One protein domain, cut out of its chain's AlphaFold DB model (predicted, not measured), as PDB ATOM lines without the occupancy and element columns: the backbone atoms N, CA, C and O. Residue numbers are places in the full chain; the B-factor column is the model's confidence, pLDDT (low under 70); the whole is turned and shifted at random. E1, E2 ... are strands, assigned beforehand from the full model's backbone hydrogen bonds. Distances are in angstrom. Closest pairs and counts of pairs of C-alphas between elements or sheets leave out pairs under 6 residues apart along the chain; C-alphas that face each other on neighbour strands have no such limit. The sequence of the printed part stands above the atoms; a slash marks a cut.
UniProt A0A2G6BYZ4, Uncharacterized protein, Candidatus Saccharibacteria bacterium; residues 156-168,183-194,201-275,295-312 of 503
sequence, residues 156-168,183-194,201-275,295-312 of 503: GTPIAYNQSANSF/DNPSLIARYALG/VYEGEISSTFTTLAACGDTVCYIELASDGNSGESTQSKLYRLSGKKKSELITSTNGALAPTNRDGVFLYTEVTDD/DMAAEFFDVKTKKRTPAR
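This is residues 156 to 168, 183 to 194, 201 to 275 and 295 to 312 of the 503 residues of an uncharacterized protein of Candidatus Saccharibacteria bacterium (UniProt A0A2G6BYZ4). Two four-stranded antiparallel sheets lie partly face to face as a sandwich, E3 E4 E5 E6 in one and E7 E8 E9 E10 in the other, their strands running in nearly the same lines. E1 runs beside the edge strand E3, and E2 lies farther out at one end of the model. The 118 printed residues include ten named strands, E1 to E10 in that order along the chain, and no named helix; the class is all strand. The whole is compact, with a radius of gyration of the C-alphas of 14.7 A and spans of 52 by 37 by 22 A.

E1, residues 156 to 162, and E2, residues 186 to 192, pair with no named strand and are near each other; residues 167 to 168 pair antiparallel with 161 to 162 of E1 and with 191 to 192 of E2. E3, residues 210 to 216, has 13 pairs of C-alphas within 8 A of E1, the closest being those of Ala 160 and Ala 214, 5.1 A apart. E3, E4 at 219 to 227, E5 at 235 to 242 and E6 at 247 to 253 form a meander, each strand the antiparallel neighbour of the one before; this sheet is strongly twisted. N 214 and O 221 are within hydrogen-bond range at 2.9 A in the hairpin E3 and E4, N 226 and O 236 at 2.8 A in the hairpin E4 and E5, and N 250 and O 239 at 2.8 A in the hairpin E5 and E6. The second sheet runs E7, residues 258 to 260, E8, 266 to 271, E9, 297 to 302, and E10, 307 to 310. There N 268 and O 259 are within range at 2.8 A, N 269 and O 299 at 2.8 A, and N 300 and O 309 at 2.8 A. The two sheets form a sandwich, two sheets face to face, with best planes 22 degrees apart. The closest C-alphas of E5 and E7 are those of Ser 237 and Leu 258, 6.0 A apart. E6 and E9 are only just apart, their closest C-alphas 8.4 A from each other.

E1 begins at C-alpha 156, (268.774, 154.514, 166.287). E4, the longest strand by residues, spans 26.2 A from C-alpha 219 at (265.454, 146.515, 183.641); E5 spans 22.2 A and E2 19.5 A. E10 ends at C-alpha 310, (289.084, 139.984, 187.691).

The two C-alphas farthest apart are those of Gly 194 and Asp 275, 52.8 A. Residues 169 to 182, 195 to 200 and 276 to 294 are not printed, with C-alpha gaps of 24.7 A, 18.0 A and 9.0 A across these cuts. Of the links that are printed whole, E4 to E5 is short and the others are tight. The mean pLDDT of the printed part is 77.2; 31 residues are under 70, among them 227 to 235.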
ATOM      1  N   GLY A 156     267.333 154.687 166.344       61.25
ATOM      2  CA  GLY A 156     268.774 154.514 166.287       61.25
ATOM      3  C   GLY A 156     269.201 153.169 166.870       61.25
ATOM      4  O   GLY A 156     268.604 152.654 167.818       61.25
ATOM      5  N   THR A 157     270.284 152.604 166.339       63.66
ATOM      6  CA  THR A 157     271.076 151.662 167.133       63.66
ATOM      7  C   THR A 157     271.693 152.402 168.326       63.66
ATOM      8  O   THR A 157     272.014 153.589 168.216       63.66
ATOM      9  N   PRO A 158     271.892 151.734 169.473       70.75
ATOM     10  CA  PRO A 158     271.629 150.322 169.768       70.75
ATOM     11  C   PRO A 158     270.181 150.039 170.215       70.75
ATOM     12  O   PRO A 158     269.520 150.892 170.803       70.75
ATOM     13  N   ILE A 159     269.734 148.796 170.014       80.25
ATOM     14  CA  ILE A 159     268.510 148.229 170.603       80.25
ATOM     15  C   ILE A 159     268.932 147.139 171.601       80.25
ATOM     16  O   ILE A 159     269.922 146.442 171.382       80.25
ATOM     17  N   ALA A 160     268.193 146.977 172.700       85.25
ATOM     18  CA  ALA A 160     268.388 145.882 173.648       85.25
ATOM     19  C   ALA A 160     267.084 145.116 173.888       85.25
ATOM     20  O   ALA A 160     266.092 145.694 174.334       85.25
ATOM     21  N   TYR A 161     267.088 143.805 173.655       87.06
ATOM     22  CA  TYR A 161     266.003 142.928 174.088       87.06
ATOM     23  C   TYR A 161     266.205 142.511 175.550       87.06
ATOM     24  O   TYR A 161     267.289 142.079 175.934       87.06
ATOM     25  N   ASN A 162     265.154 142.606 176.366       87.69
ATOM     26  CA  ASN A 162     265.120 142.037 177.707       87.69
ATOM     27  C   ASN A 162     264.116 140.876 177.743       87.69
ATOM     28  O   ASN A 162     262.904 141.086 177.637       87.69
ATOM     29  N   GLN A 163     264.627 139.661 177.950       86.12
ATOM     30  CA  GLN A 163     263.820 138.443 178.012       86.12
ATOM     31  C   GLN A 163     262.864 138.413 179.217       86.12
ATOM     32  O   GLN A 163     261.712 138.012 179.067       86.12
ATOM     33  N   SER A 164     263.307 138.876 180.391       86.00
ATOM     34  CA  SER A 164     262.502 138.914 181.625       86.00
ATOM     35  C   SER A 164     261.292 139.845 181.505       86.00
ATOM     36  O   SER A 164     260.216 139.535 182.012       86.00
ATOM     37  N   ALA A 165     261.467 140.978 180.821       87.56
ATOM     38  CA  ALA A 165     260.416 141.953 180.546       87.56
ATOM     39  C   ALA A 165     259.656 141.677 179.234       87.56
ATOM     40  O   ALA A 165     258.706 142.401 178.936       87.56
ATOM     41  N   ASN A 166     260.081 140.685 178.433       90.06
ATOM     42  CA  ASN A 166     259.567 140.404 177.086       90.06
ATOM     43  C   ASN A 166     259.387 141.701 176.264       90.06
ATOM     44  O   ASN A 166     258.308 142.012 175.760       90.06
ATOM     45  N   SER A 167     260.431 142.530 176.233       91.50
ATOM     46  CA  SER A 167     260.356 143.892 175.697       91.50
ATOM     47  C   SER A 167     261.673 144.324 175.067       91.50
ATOM     48  O   SER A 167     262.745 143.965 175.560       91.50
ATOM     49  N   PHE A 168     261.592 145.156 174.034       90.50
ATOM     50  CA  PHE A 168     262.743 145.897 173.523       90.50
ATOM     51  C   PHE A 168     262.880 147.236 174.222       90.50
ATOM     52  O   PHE A 168     261.883 147.876 174.550       90.50
ATOM     53  N   ASP A 183     268.123 170.013 169.954       55.03
ATOM     54  CA  ASP A 183     268.299 169.912 171.411       55.03
ATOM     55  C   ASP A 183     267.215 169.053 172.093       55.03
ATOM     56  O   ASP A 183     267.064 169.051 173.316       55.03
ATOM     57  N   ASN A 184     266.453 168.288 171.303       58.38
ATOM     58  CA  ASN A 184     265.443 167.367 171.816       58.38
ATOM     59  C   ASN A 184     266.123 166.285 172.671       58.38
ATOM     60  O   ASN A 184     266.999 165.575 172.161       58.38
ATOM     61  N   PRO A 185     265.719 166.100 173.942       59.31
ATOM     62  CA  PRO A 185     266.322 165.089 174.794       59.31
ATOM     63  C   PRO A 185     266.115 163.709 174.168       59.31
ATOM     64  O   PRO A 185     265.003 163.345 173.779       59.31
ATOM     65  N   SER A 186     267.199 162.940 174.076       73.81
ATOM     66  CA  SER A 186     267.109 161.533 173.692       73.81
ATOM     67  C   SER A 186     266.400 160.770 174.809       73.81
ATOM     68  O   SER A 186     266.788 160.851 175.973       73.81
ATOM     69  N   LEU A 187     265.341 160.056 174.452       84.81
ATOM     70  CA  LEU A 187     264.523 159.265 175.359       84.81
ATOM     71  C   LEU A 187     264.926 157.797 175.260       84.81
ATOM     72  O   LEU A 187     265.296 157.336 174.181       84.81
ATOM     73  N   ILE A 188     264.780 157.044 176.352       88.19
ATOM     74  CA  ILE A 188     264.755 155.576 176.272       88.19
ATOM     75  C   ILE A 188     263.302 155.129 176.407       88.19
ATOM     76  O   ILE A 188     262.630 155.428 177.401       88.19
ATOM     77  N   ALA A 189     262.831 154.412 175.393       89.81
ATOM     78  CA  ALA A 189     261.490 153.858 175.307       89.81
ATOM     79  C   ALA A 189     261.527 152.326 175.389       89.81
ATOM     80  O   ALA A 189     262.551 151.695 175.117       89.81
ATOM     81  N   ARG A 190     260.403 151.736 175.802       92.12
ATOM     82  CA  ARG A 190     260.159 150.293 175.853       92.12
ATOM     83  C   ARG A 190     259.038 149.936 174.881       92.12
ATOM     84  O   ARG A 190     257.960 150.509 174.993       92.12
ATOM     85  N   TYR A 191     259.265 148.947 174.020       92.50
ATOM     86  CA  TYR A 191     258.234 148.296 173.206       92.50
ATOM     87  C   TYR A 191     257.934 146.908 173.789       92.50
ATOM     88  O   TYR A 191     258.826 146.056 173.844       92.50
ATOM     89  N   ALA A 192     256.703 146.672 174.246       93.12
ATOM     90  CA  ALA A 192     256.296 145.401 174.844       93.12
ATOM     91  C   ALA A 192     255.840 144.386 173.777       93.12
ATOM     92  O   ALA A 192     254.803 144.557 173.128       93.12
ATOM     93  N   LEU A 193     256.589 143.288 173.616       88.88
ATOM     94  CA  LEU A 193     256.275 142.257 172.623       88.88
ATOM     95  C   LEU A 193     254.959 141.544 172.960       88.88
ATOM     96  O   LEU A 193     254.820 140.922 174.013       88.88
ATOM     97  N   GLY A 194     254.015 141.568 172.021       86.50
ATOM     98  CA  GLY A 194     252.728 140.874 172.119       86.50
ATOM     99  C   GLY A 194     251.561 141.723 172.632       86.50
ATOM    100  O   GLY A 194     250.420 141.347 172.377       86.50
ATOM    101  N   VAL A 201     260.294 155.000 179.189       89.88
ATOM    102  CA  VAL A 201     260.814 154.564 180.492       89.88
ATOM    103  C   VAL A 201     261.805 155.554 181.098       89.88
ATOM    104  O   VAL A 201     261.966 155.553 182.316       89.88
ATOM    105  N   TYR A 202     262.429 156.429 180.302       88.88
ATOM    106  CA  TYR A 202     263.256 157.527 180.808       88.88
ATOM    107  C   TYR A 202     263.150 158.789 179.943       88.88
ATOM    108  O   TYR A 202     263.423 158.769 178.744       88.88
ATOM    109  N   GLU A 203     262.789 159.889 180.608       82.12
ATOM    110  CA  GLU A 203     262.727 161.256 180.083       82.12
ATOM    111  C   GLU A 203     263.786 162.093 180.798       82.12
ATOM    112  O   GLU A 203     263.612 162.484 181.953       82.12
ATOM    113  N   GLY A 204     264.902 162.357 180.130       74.69
ATOM    114  CA  GLY A 204     265.947 163.205 180.678       74.69
ATOM    115  C   GLY A 204     267.132 163.320 179.740       74.69
ATOM    116  O   GLY A 204     267.206 162.639 178.724       74.69
ATOM    117  N   GLU A 205     268.079 164.172 180.105       70.75
ATOM    118  CA  GLU A 205     269.307 164.349 179.342       70.75
ATOM    119  C   GLU A 205     270.130 163.045 179.380       70.75
ATOM    120  O   GLU A 205     270.565 162.575 180.445       70.75
ATOM    121  N   ILE A 206     270.260 162.432 178.203       70.56
ATOM    122  CA  ILE A 206     271.253 161.414 177.861       70.56
ATOM    123  C   ILE A 206     272.313 162.153 177.049       70.56
ATOM    124  O   ILE A 206     271.965 162.877 176.115       70.56
ATOM    125  N   SER A 207     273.590 161.983 177.401       65.50
ATOM    126  CA  SER A 207     274.691 162.573 176.632       65.50
ATOM    127  C   SER A 207     274.604 162.169 175.156       65.50
ATOM    128  O   SER A 207     274.354 161.004 174.845       65.50
ATOM    129  N   SER A 208     274.872 163.105 174.241       55.06
ATOM    130  CA  SER A 208     274.912 162.829 172.798       55.06
ATOM    131  C   SER A 208     275.975 161.790 172.415       55.06
ATOM    132  O   SER A 208     275.873 161.169 171.362       55.06
ATOM    133  N   THR A 209     276.982 161.575 173.269       61.91
ATOM    134  CA  THR A 209     277.991 160.509 173.155       61.91
ATOM    135  C   THR A 209     277.579 159.260 173.941       61.91
ATOM    136  O   THR A 209     278.292 158.767 174.814       61.91
ATOM    137  N   PHE A 210     276.392 158.749 173.632       63.28
ATOM    138  CA  PHE A 210     275.909 157.454 174.099       63.28
ATOM    139  C   PHE A 210     276.445 156.305 173.225       63.28
ATOM    140  O   PHE A 210     276.612 156.489 172.020       63.28
ATOM    141  N   THR A 211     276.698 155.122 173.802       63.81
ATOM    142  CA  THR A 211     277.291 153.992 173.052       63.81
ATOM    143  C   THR A 211     276.526 152.675 173.095       63.81
ATOM    144  O   THR A 211     276.639 151.900 172.145       63.81
ATOM    145  N   THR A 212     275.824 152.326 174.180       75.69
ATOM    146  CA  THR A 212     275.331 150.940 174.347       75.69
ATOM    147  C   THR A 212     274.122 150.810 175.271       75.69
ATOM    148  O   THR A 212     274.196 151.213 176.431       75.69
ATOM    149  N   LEU A 213     273.033 150.198 174.778       81.31
ATOM    150  CA  LEU A 213     271.932 149.656 175.585       81.31
ATOM    151  C   LEU A 213     272.168 148.157 175.817       81.31
ATOM    152  O   LEU A 213     272.623 147.462 174.911       81.31
ATOM    153  N   ALA A 214     271.814 147.651 176.999       85.62
ATOM    154  CA  ALA A 214     271.871 146.227 177.324       85.62
ATOM    155  C   ALA A 214     270.806 145.823 178.358       85.62
ATOM    156  O   ALA A 214     270.359 146.639 179.172       85.62
ATOM    157  N   ALA A 215     270.418 144.544 178.349       85.31
ATOM    158  CA  ALA A 215     269.563 143.969 179.383       85.31
ATOM    159  C   ALA A 215     270.235 144.035 180.768       85.31
ATOM    160  O   ALA A 215     271.463 143.970 180.897       85.31
ATOM    161  N   CYS A 216     269.418 144.238 181.802       86.31
ATOM    162  CA  CYS A 216     269.888 144.418 183.169       86.31
ATOM    163  C   CYS A 216     268.877 143.868 184.194       86.31
ATOM    164  O   CYS A 216     268.248 144.615 184.953       86.31
ATOM    165  N   GLY A 217     268.682 142.551 184.198       83.12
ATOM    166  CA  GLY A 217     267.691 141.855 185.014       83.12
ATOM    167  C   GLY A 217     266.275 142.081 184.489       83.12
ATOM    168  O   GLY A 217     265.952 141.774 183.347       83.12
ATOM    169  N   ASP A 218     265.418 142.664 185.319       83.75
ATOM    170  CA  ASP A 218     264.078 143.144 184.960       83.75
ATOM    171  C   ASP A 218     264.085 144.556 184.337       83.75
ATOM    172  O   ASP A 218     263.031 145.129 184.066       83.75
ATOM    173  N   THR A 219     265.273 145.129 184.102       88.50
ATOM    174  CA  THR A 219     265.454 146.515 183.641       88.50
ATOM    175  C   THR A 219     266.413 146.633 182.449       88.50
ATOM    176  O   THR A 219     266.884 145.633 181.903       88.50
ATOM    177  N   VAL A 220     266.706 147.866 182.029       90.31
ATOM    178  CA  VAL A 220     267.720 148.188 181.018       90.31
ATOM    179  C   VAL A 220     268.876 148.959 181.664       90.31
ATOM    180  O   VAL A 220     268.675 149.809 182.541       90.31
ATOM    181  N   CYS A 221     270.091 148.649 181.227       91.00
ATOM    182  CA  CYS A 221     271.304 149.380 181.559       91.00
ATOM    183  C   CYS A 221     271.877 150.030 180.301       91.00
ATOM    184  O   CYS A 221     271.671 149.547 179.186       91.00
ATOM    185  N   TYR A 222     272.560 151.154 180.486       88.50
ATOM    186  CA  TYR A 222     273.016 151.984 179.383       88.50
ATOM    187  C   TYR A 222     274.355 152.662 179.712       88.50
ATOM    188  O   TYR A 222     274.597 153.032 180.865       88.50
ATOM    189  N   ILE A 223     275.240 152.774 178.717       84.06
ATOM    190  CA  ILE A 223     276.596 153.329 178.856       84.06
ATOM    191  C   ILE A 223     276.679 154.713 178.192       84.06
ATOM    192  O   ILE A 223     276.533 154.830 176.975       84.06
ATOM    193  N   GLU A 224     276.941 155.757 178.981       85.50
ATOM    194  CA  GLU A 224     277.305 157.091 178.473       85.50
ATOM    195  C   GLU A 224     278.838 157.212 178.403       85.50
ATOM    196  O   GLU A 224     279.535 156.816 179.342       85.50
ATOM    197  N   LEU A 225     279.370 157.821 177.340       76.62
ATOM    198  CA  LEU A 225     280.703 158.420 177.374       76.62
ATOM    199  C   LEU A 225     280.563 159.889 177.771       76.62
ATOM    200  O   LEU A 225     279.831 160.649 177.132       76.62
ATOM    201  N   ALA A 226     281.286 160.292 178.810       72.19
ATOM    202  CA  ALA A 226     281.420 161.676 179.230       72.19
ATOM    203  C   ALA A 226     282.843 162.158 178.925       72.19
ATOM    204  O   ALA A 226     283.824 161.555 179.361       72.19
ATOM    205  N   SER A 227     282.958 163.267 178.197       67.25
ATOM    206  CA  SER A 227     284.201 164.035 178.168       67.25
ATOM    207  C   SER A 227     284.257 164.870 179.440       67.25
ATOM    208  O   SER A 227     283.334 165.651 179.687       67.25
ATOM    209  N   ASP A 228     285.331 164.766 180.224       59.28
ATOM    210  CA  ASP A 228     285.578 165.776 181.252       59.28
ATOM    211  C   ASP A 228     285.826 167.111 180.538       59.28
ATOM    212  O   ASP A 228     286.697 167.226 179.677       59.28
ATOM    213  N   GLY A 229     285.009 168.125 180.837       55.16
ATOM    214  CA  GLY A 229     284.946 169.378 180.064       55.16
ATOM    215  C   GLY A 229     286.193 170.275 180.128       55.16
ATOM    216  O   GLY A 229     286.162 171.392 179.619       55.16
ATOM    217  N   ASN A 230     287.275 169.806 180.753       52.34
ATOM    218  CA  ASN A 230     288.582 170.449 180.814       52.34
ATOM    219  C   ASN A 230     289.636 169.473 180.272       52.34
ATOM    220  O   ASN A 230     289.827 168.421 180.871       52.34
ATOM    221  N   SER A 231     290.361 169.880 179.218       47.97
ATOM    222  CA  SER A 231     291.433 169.126 178.523       47.97
ATOM    223  C   SER A 231     291.019 167.761 177.942       47.97
ATOM    224  O   SER A 231     290.582 166.867 178.650       47.97
ATOM    225  N   GLY A 232     291.199 167.581 176.626       51.75
ATOM    226  CA  GLY A 232     290.758 166.395 175.869       51.75
ATOM    227  C   GLY A 232     291.590 165.121 176.081       51.75
ATOM    228  O   GLY A 232     291.981 164.477 175.104       51.75
ATOM    229  N   GLU A 233     291.884 164.782 177.337       52.47
ATOM    230  CA  GLU A 233     292.805 163.709 177.729       52.47
ATOM    231  C   GLU A 233     292.118 162.554 178.482       52.47
ATOM    232  O   GLU A 233     292.533 161.416 178.283       52.47
ATOM    233  N   SER A 234     291.017 162.783 179.217       54.44
ATOM    234  CA  SER A 234     290.207 161.714 179.830       54.44
ATOM    235  C   SER A 234     288.823 161.578 179.179       54.44
ATOM    236  O   SER A 234     288.052 162.531 179.056       54.44
ATOM    237  N   THR A 235     288.479 160.352 178.775       66.50
ATOM    238  CA  THR A 235     287.097 159.970 178.439       66.50
ATOM    239  C   THR A 235     286.596 159.077 179.566       66.50
ATOM    240  O   THR A 235     287.154 158.004 179.783       66.50
ATOM    241  N   GLN A 236     285.582 159.516 180.311       81.81
ATOM    242  CA  GLN A 236     284.940 158.683 181.325       81.81
ATOM    243  C   GLN A 236     283.855 157.834 180.666       81.81
ATOM    244  O   GLN A 236     283.039 158.349 179.900       81.81
ATOM    245  N   SER A 237     283.789 156.553 181.009       83.12
ATOM    246  CA  SER A 237     282.667 155.690 180.639       83.12
ATOM    247  C   SER A 237     281.801 155.439 181.870       83.12
ATOM    248  O   SER A 237     282.327 155.081 182.924       83.12
ATOM    249  N   LYS A 238     280.480 155.630 181.771       89.88
ATOM    250  CA  LYS A 238     279.550 155.528 182.909       89.88
ATOM    251  C   LYS A 238     278.423 154.554 182.619       89.88
ATOM    252  O   LYS A 238     277.652 154.763 181.687       89.88
ATOM    253  N   LEU A 239     278.300 153.520 183.451       90.88
ATOM    254  CA  LEU A 239     277.185 152.581 183.405       90.88
ATOM    255  C   LEU A 239     276.063 153.071 184.318       90.88
ATOM    256  O   LEU A 239     276.232 153.179 185.538       90.88
ATOM    257  N   TYR A 240     274.886 153.255 183.738       92.50
ATOM    258  CA  TYR A 240     273.660 153.537 184.465       92.50
ATOM    259  C   TYR A 240     272.675 152.384 184.328       92.50
ATOM    260  O   TYR A 240     272.628 151.689 183.316       92.50
ATOM    261  N   ARG A 241     271.820 152.239 185.338       93.50
ATOM    262  CA  ARG A 241     270.598 151.435 185.275       93.50
ATOM    263  C   ARG A 241     269.381 152.340 185.330       93.50
ATOM    264  O   ARG A 241     269.350 153.267 186.144       93.50
ATOM    265  N   LEU A 242     268.374 152.028 184.522       91.06
ATOM    266  CA  LEU A 242     267.047 152.628 184.623       91.06
ATOM    267  C   LEU A 242     266.138 151.758 185.495       91.06
ATOM    268  O   LEU A 242     266.139 150.539 185.379       91.06
ATOM    269  N   SER A 243     265.349 152.368 186.375       86.12
ATOM    270  CA  SER A 243     264.318 151.668 187.154       86.12
ATOM    271  C   SER A 243     263.068 152.543 187.193       86.12
ATOM    272  O   SER A 243     262.963 153.484 187.988       86.12
ATOM    273  N   GLY A 244     262.174 152.304 186.228       81.88
ATOM    274  CA  GLY A 244     261.230 153.324 185.764       81.88
ATOM    275  C   GLY A 244     261.970 154.600 185.338       81.88
ATOM    276  O   GLY A 244     263.143 154.550 184.966       81.88
ATOM    277  N   LYS A 245     261.326 155.762 185.513       85.38
ATOM    278  CA  LYS A 245     261.863 157.096 185.157       85.38
ATOM    279  C   LYS A 245     263.046 157.595 186.011       85.38
ATOM    280  O   LYS A 245     263.249 158.798 186.146       85.38
ATOM    281  N   LYS A 246     263.823 156.706 186.638       88.50
ATOM    282  CA  LYS A 246     264.999 157.051 187.453       88.50
ATOM    283  C   LYS A 246     266.253 156.397 186.885       88.50
ATOM    284  O   LYS A 246     266.315 155.170 186.836       88.50
ATOM    285  N   LYS A 247     267.269 157.208 186.565       90.00
ATOM    286  CA  LYS A 247     268.637 156.724 186.341       90.00
ATOM    287  C   LYS A 247     269.406 156.602 187.656       90.00
ATOM    288  O   LYS A 247     269.312 157.471 188.522       90.00
ATOM    289  N   SER A 248     270.164 155.519 187.803       92.06
ATOM    290  CA  SER A 248     271.134 155.322 188.884       92.06
ATOM    291  C   SER A 248     272.479 154.918 188.294       92.06
ATOM    292  O   SER A 248     272.547 153.881 187.631       92.06
ATOM    293  N   GLU A 249     273.526 155.702 188.552       93.56
ATOM    294  CA  GLU A 249     274.906 155.322 188.231       93.56
ATOM    295  C   GLU A 249     275.284 154.062 189.027       93.56
ATOM    296  O   GLU A 249     274.928 153.920 190.205       93.56
ATOM    297  N   LEU A 250     275.957 153.120 188.370       92.88
ATOM    298  CA  LEU A 250     276.407 151.865 188.966       92.88
ATOM    299  C   LEU A 250     277.925 151.804 189.110       92.88
ATOM    300  O   LEU A 250     278.418 151.328 190.133       92.88
ATOM    301  N   ILE A 251     278.636 152.250 188.075       91.31
ATOM    302  CA  ILE A 251     280.093 152.255 187.980       91.31
ATOM    303  C   ILE A 251     280.522 153.295 186.936       91.31
ATOM    304  O   ILE A 251     279.903 153.411 185.876       91.31
ATOM    305  N   THR A 252     281.591 154.023 187.242       89.56
ATOM    306  CA  THR A 252     282.320 154.888 186.309       89.56
ATOM    307  C   THR A 252     283.707 154.284 186.109       89.56
ATOM    308  O   THR A 252     284.339 153.891 187.089       89.56
ATOM    309  N   SER A 253     284.155 154.191 184.858       83.06
ATOM    310  CA  SER A 253     285.546 153.939 184.487       83.06
ATOM    311  C   SER A 253     286.200 155.264 184.104       83.06
ATOM    312  O   SER A 253     285.696 155.987 183.238       83.06
ATOM    313  N   THR A 254     287.309 155.576 184.767       80.62
ATOM    314  CA  THR A 254     288.182 156.708 184.446       80.62
ATOM    315  C   THR A 254     289.330 156.177 183.595       80.62
ATOM    316  O   THR A 254     289.951 155.186 183.968       80.62
ATOM    317  N   ASN A 255     289.590 156.798 182.443       70.88
ATOM    318  CA  ASN A 255     290.635 156.409 181.480       70.88
ATOM    319  C   ASN A 255     290.519 154.983 180.889       70.88
ATOM    320  O   ASN A 255     291.364 154.590 180.087       70.88
ATOM    321  N   GLY A 256     289.471 154.224 181.217       71.69
ATOM    322  CA  GLY A 256     289.159 152.921 180.629       71.69
ATOM    323  C   GLY A 256     287.811 152.897 179.901       71.69
ATOM    324  O   GLY A 256     287.265 153.924 179.497       71.69
ATOM    325  N   ALA A 257     287.270 151.695 179.713       72.50
ATOM    326  CA  ALA A 257     286.060 151.443 178.943       72.50
ATOM    327  C   ALA A 257     285.063 150.565 179.709       72.50
ATOM    328  O   ALA A 257     285.429 149.727 180.536       72.50
ATOM    329  N   LEU A 258     283.786 150.730 179.375       76.62
ATOM    330  CA  LEU A 258     282.724 149.786 179.704       76.62
ATOM    331  C   LEU A 258     282.165 149.196 178.408       76.62
ATOM    332  O   LEU A 258     281.948 149.918 177.434       76.62
ATOM    333  N   ALA A 259     281.883 147.898 178.421       74.75
ATOM    334  CA  ALA A 259     281.160 147.202 177.360       74.75
ATOM    335  C   ALA A 259     280.160 146.209 177.978       74.75
ATOM    336  O   ALA A 259     280.434 145.660 179.051       74.75
ATOM    337  N   PRO A 260     278.998 145.954 177.352       73.88
ATOM    338  CA  PRO A 260     278.140 144.851 177.764       73.88
ATOM    339  C   PRO A 260     278.831 143.510 177.501       73.88
ATOM    340  O   PRO A 260     279.804 143.415 176.748       73.88
ATOM    341  N   THR A 261     278.287 142.455 178.095       73.19
ATOM    342  CA  THR A 261     278.589 141.081 177.690       73.19
ATOM    343  C   THR A 261     277.326 140.392 177.183       73.19
ATOM    344  O   THR A 261     276.215 140.859 177.426       73.19
ATOM    345  N   ASN A 262     277.484 139.224 176.567       65.81
ATOM    346  CA  ASN A 262     276.415 138.258 176.272       65.81
ATOM    347  C   ASN A 262     275.681 137.700 177.519       65.81
ATOM    348  O   ASN A 262     274.942 136.724 177.401       65.81
ATOM    349  N   ARG A 263     275.907 138.238 178.724       73.94
ATOM    350  CA  ARG A 263     275.216 137.858 179.962       73.94
ATOM    351  C   ARG A 263     274.469 139.055 180.542       73.94
ATOM    352  O   ARG A 263     275.065 140.091 180.830       73.94
ATOM    353  N   ASP A 264     273.172 138.863 180.771       81.62
ATOM    354  CA  ASP A 264     272.276 139.847 181.383       81.62
ATOM    355  C   ASP A 264     272.862 140.452 182.674       81.62
ATOM    356  O   ASP A 264     273.253 139.734 183.600       81.62
ATOM    357  N   GLY A 265     272.937 141.784 182.730       83.31
ATOM    358  CA  GLY A 265     273.465 142.514 183.882       83.31
ATOM    359  C   GLY A 265     274.960 142.316 184.173       83.31
ATOM    360  O   GLY A 265     275.391 142.685 185.266       83.31
ATOM    361  N   VAL A 266     275.753 141.762 183.246       82.38
ATOM    362  CA  VAL A 266     277.215 141.628 183.381       82.38
ATOM    363  C   VAL A 266     277.924 142.470 182.323       82.38
ATOM    364  O   VAL A 266     277.666 142.347 181.125       82.38
ATOM    365  N   PHE A 267     278.852 143.310 182.774       83.19
ATOM    366  CA  PHE A 267     279.601 144.250 181.939       83.19
ATOM    367  C   PHE A 267     281.100 143.992 182.060       83.19
ATOM    368  O   PHE A 267     281.592 143.692 183.148       83.19
ATOM    369  N   LEU A 268     281.833 144.132 180.957       78.12
ATOM    370  CA  LEU A 268     283.283 144.262 180.995       78.12
ATOM    371  C   LEU A 268     283.623 145.700 181.399       78.12
ATOM    372  O   LEU A 268     283.142 146.653 180.789       78.12
ATOM    373  N   TYR A 269     284.456 145.834 182.421       80.25
ATOM    374  CA  TYR A 269     285.046 147.076 182.897       80.25
ATOM    375  C   TYR A 269     286.554 146.987 182.682       80.25
ATOM    376  O   TYR A 269     287.155 146.006 183.107       80.25
ATOM    377  N   THR A 270     287.167 147.980 182.047       75.56
ATOM    378  CA  THR A 270     288.622 148.183 182.083       75.56
ATOM    379  C   THR A 270     288.936 149.463 182.844       75.56
ATOM    380  O   THR A 270     288.156 150.417 182.826       75.56
ATOM    381  N   GLU A 271     290.095 149.493 183.486       72.69
ATOM    382  CA  GLU A 271     290.684 150.683 184.093       72.69
ATOM    383  C   GLU A 271     292.159 150.727 183.685       72.69
ATOM    384  O   GLU A 271     292.844 149.701 183.710       72.69
ATOM    385  N   VAL A 272     292.626 151.893 183.237       65.19
ATOM    386  CA  VAL A 272     294.037 152.115 182.906       65.19
ATOM    387  C   VAL A 272     294.681 152.756 184.122       65.19
ATOM    388  O   VAL A 272     294.347 153.881 184.484       65.19
ATOM    389  N   THR A 273     295.578 152.028 184.780       60.38
ATOM    390  CA  THR A 273     296.377 152.565 185.882       60.38
ATOM    391  C   THR A 273     297.575 153.318 185.310       60.38
ATOM    392  O   THR A 273     298.460 152.698 184.723       60.38
ATOM    393  N   ASP A 274     297.622 154.636 185.511       52.78
ATOM    394  CA  ASP A 274     298.623 155.561 184.943       52.78
ATOM    395  C   ASP A 274     300.079 155.369 185.462       52.78
ATOM    396  O   ASP A 274     300.942 156.214 185.233       52.78
ATOM    397  N   ASP A 275     300.389 154.262 186.148       47.66
ATOM    398  CA  ASP A 275     301.661 154.005 186.853       47.66
ATOM    399  C   ASP A 275     302.818 153.502 185.950       47.66
ATOM    400  O   ASP A 275     303.849 153.040 186.450       47.66
ATOM    401  N   ASP A 295     299.612 146.736 183.114       47.66
ATOM    402  CA  ASP A 295     298.603 146.080 183.966       47.66
ATOM    403  C   ASP A 295     297.150 146.585 183.836       47.66
ATOM    404  O   ASP A 295     296.542 147.063 184.794       47.66
ATOM    405  N   MET A 296     296.550 146.408 182.652       50.47
ATOM    406  CA  MET A 296     295.131 146.688 182.438       50.47
ATOM    407  C   MET A 296     294.296 145.690 183.238       50.47
ATOM    408  O   MET A 296     293.991 144.581 182.784       50.47
ATOM    409  N   ALA A 297     293.888 146.102 184.435       62.88
ATOM    410  CA  ALA A 297     292.901 145.396 185.222       62.88
ATOM    411  C   ALA A 297     291.541 145.508 184.518       62.88
ATOM    412  O   ALA A 297     290.796 146.468 184.719       62.88
ATOM    413  N   ALA A 298     291.206 144.518 183.684       68.00
ATOM    414  CA  ALA A 298     289.816 144.311 183.312       68.00
ATOM    415  C   ALA A 298     289.115 143.412 184.331       68.00
ATOM    416  O   ALA A 298     289.651 142.411 184.816       68.00
ATOM    417  N   GLU A 299     287.877 143.763 184.633       77.50
ATOM    418  CA  GLU A 299     287.021 143.092 185.593       77.50
ATOM    419  C   GLU A 299     285.630 142.911 184.982       77.50
ATOM    420  O   GLU A 299     285.120 143.779 184.275       77.50
ATOM    421  N   PHE A 300     284.971 141.797 185.280       80.62
ATOM    422  CA  PHE A 300     283.536 141.672 185.064       80.62
ATOM    423  C   PHE A 300     282.799 142.341 186.224       80.62
ATOM    424  O   PHE A 300     282.991 141.966 187.384       80.62
ATOM    425  N   PHE A 301     281.943 143.308 185.911       84.38
ATOM    426  CA  PHE A 301     281.035 143.946 186.854       84.38
ATOM    427  C   PHE A 301     279.637 143.328 186.740       84.38
ATOM    428  O   PHE A 301     278.949 143.497 185.734       84.38
ATOM    429  N   ASP A 302     279.217 142.624 187.790       87.19
ATOM    430  CA  ASP A 302     277.861 142.088 187.950       87.19
ATOM    431  C   ASP A 302     276.977 143.150 188.628       87.19
ATOM    432  O   ASP A 302     277.202 143.518 189.786       87.19
ATOM    433  N   VAL A 303     275.948 143.633 187.928       89.00
ATOM    434  CA  VAL A 303     275.020 144.672 188.410       89.00
ATOM    435  C   VAL A 303     274.159 144.201 189.589       89.00
ATOM    436  O   VAL A 303     273.798 145.001 190.462       89.00
ATOM    437  N   LYS A 304     273.820 142.910 189.639       87.88
ATOM    438  CA  LYS A 304     272.954 142.306 190.657       87.88
ATOM    439  C   LYS A 304     273.698 142.115 191.973       87.88
ATOM    440  O   LYS A 304     273.149 142.439 193.028       87.88
ATOM    441  N   THR A 305     274.934 141.619 191.936       88.56
ATOM    442  CA  THR A 305     275.758 141.437 193.143       88.56
ATOM    443  C   THR A 305     276.627 142.649 193.471       88.56
ATOM    444  O   THR A 305     277.188 142.697 194.565       88.56
ATOM    445  N   LYS A 306     276.768 143.605 192.539       87.69
ATOM    446  CA  LYS A 306     277.722 144.732 192.576       87.69
ATOM    447  C   LYS A 306     279.173 144.299 192.797       87.69
ATOM    448  O   LYS A 306     279.968 145.042 193.370       87.69
ATOM    449  N   LYS A 307     279.512 143.076 192.385       88.12
ATOM    450  CA  LYS A 307     280.868 142.541 192.531       88.12
ATOM    451  C   LYS A 307     281.644 142.825 191.258       88.12
ATOM    452  O   LYS A 307     281.123 142.616 190.166       88.12
ATOM    453  N   ARG A 308     282.894 143.243 191.432       84.75
ATOM    454  CA  ARG A 308     283.907 143.163 190.387       84.75
ATOM    455  C   ARG A 308     284.636 141.828 190.521       84.75
ATOM    456  O   ARG A 308     284.895 141.376 191.637       84.75
ATOM    457  N   THR A 309     284.893 141.181 189.394       76.56
ATOM    458  CA  THR A 309     285.582 139.890 189.307       76.56
ATOM    459  C   THR A 309     286.700 140.021 188.281       76.56
ATOM    460  O   THR A 309     286.376 140.258 187.118       76.56
ATOM    461  N   PRO A 310     287.983 139.846 188.641       66.75
ATOM    462  CA  PRO A 310     289.084 139.984 187.691       66.75
ATOM    463  C   PRO A 310     288.914 139.088 186.461       66.75
ATOM    464  O   PRO A 310     288.810 137.862 186.580       66.75
ATOM    465  N   ALA A 311     288.922 139.692 185.275       60.72
ATOM    466  CA  ALA A 311     288.976 138.976 184.012       60.72
ATOM    467  C   ALA A 311     290.446 138.609 183.745       60.72
ATOM    468  O   ALA A 311     291.290 139.458 183.477       60.72
ATOM    469  N   ARG A 312     290.789 137.326 183.907       48.72
ATOM    470  CA  ARG A 312     292.185 136.852 183.905       48.72
ATOM    471  C   ARG A 312     292.712 136.514 182.507       48.72
ATOM    472  O   ARG A 312     292.897 135.341 182.188       48.72
TER     473      ARG A 312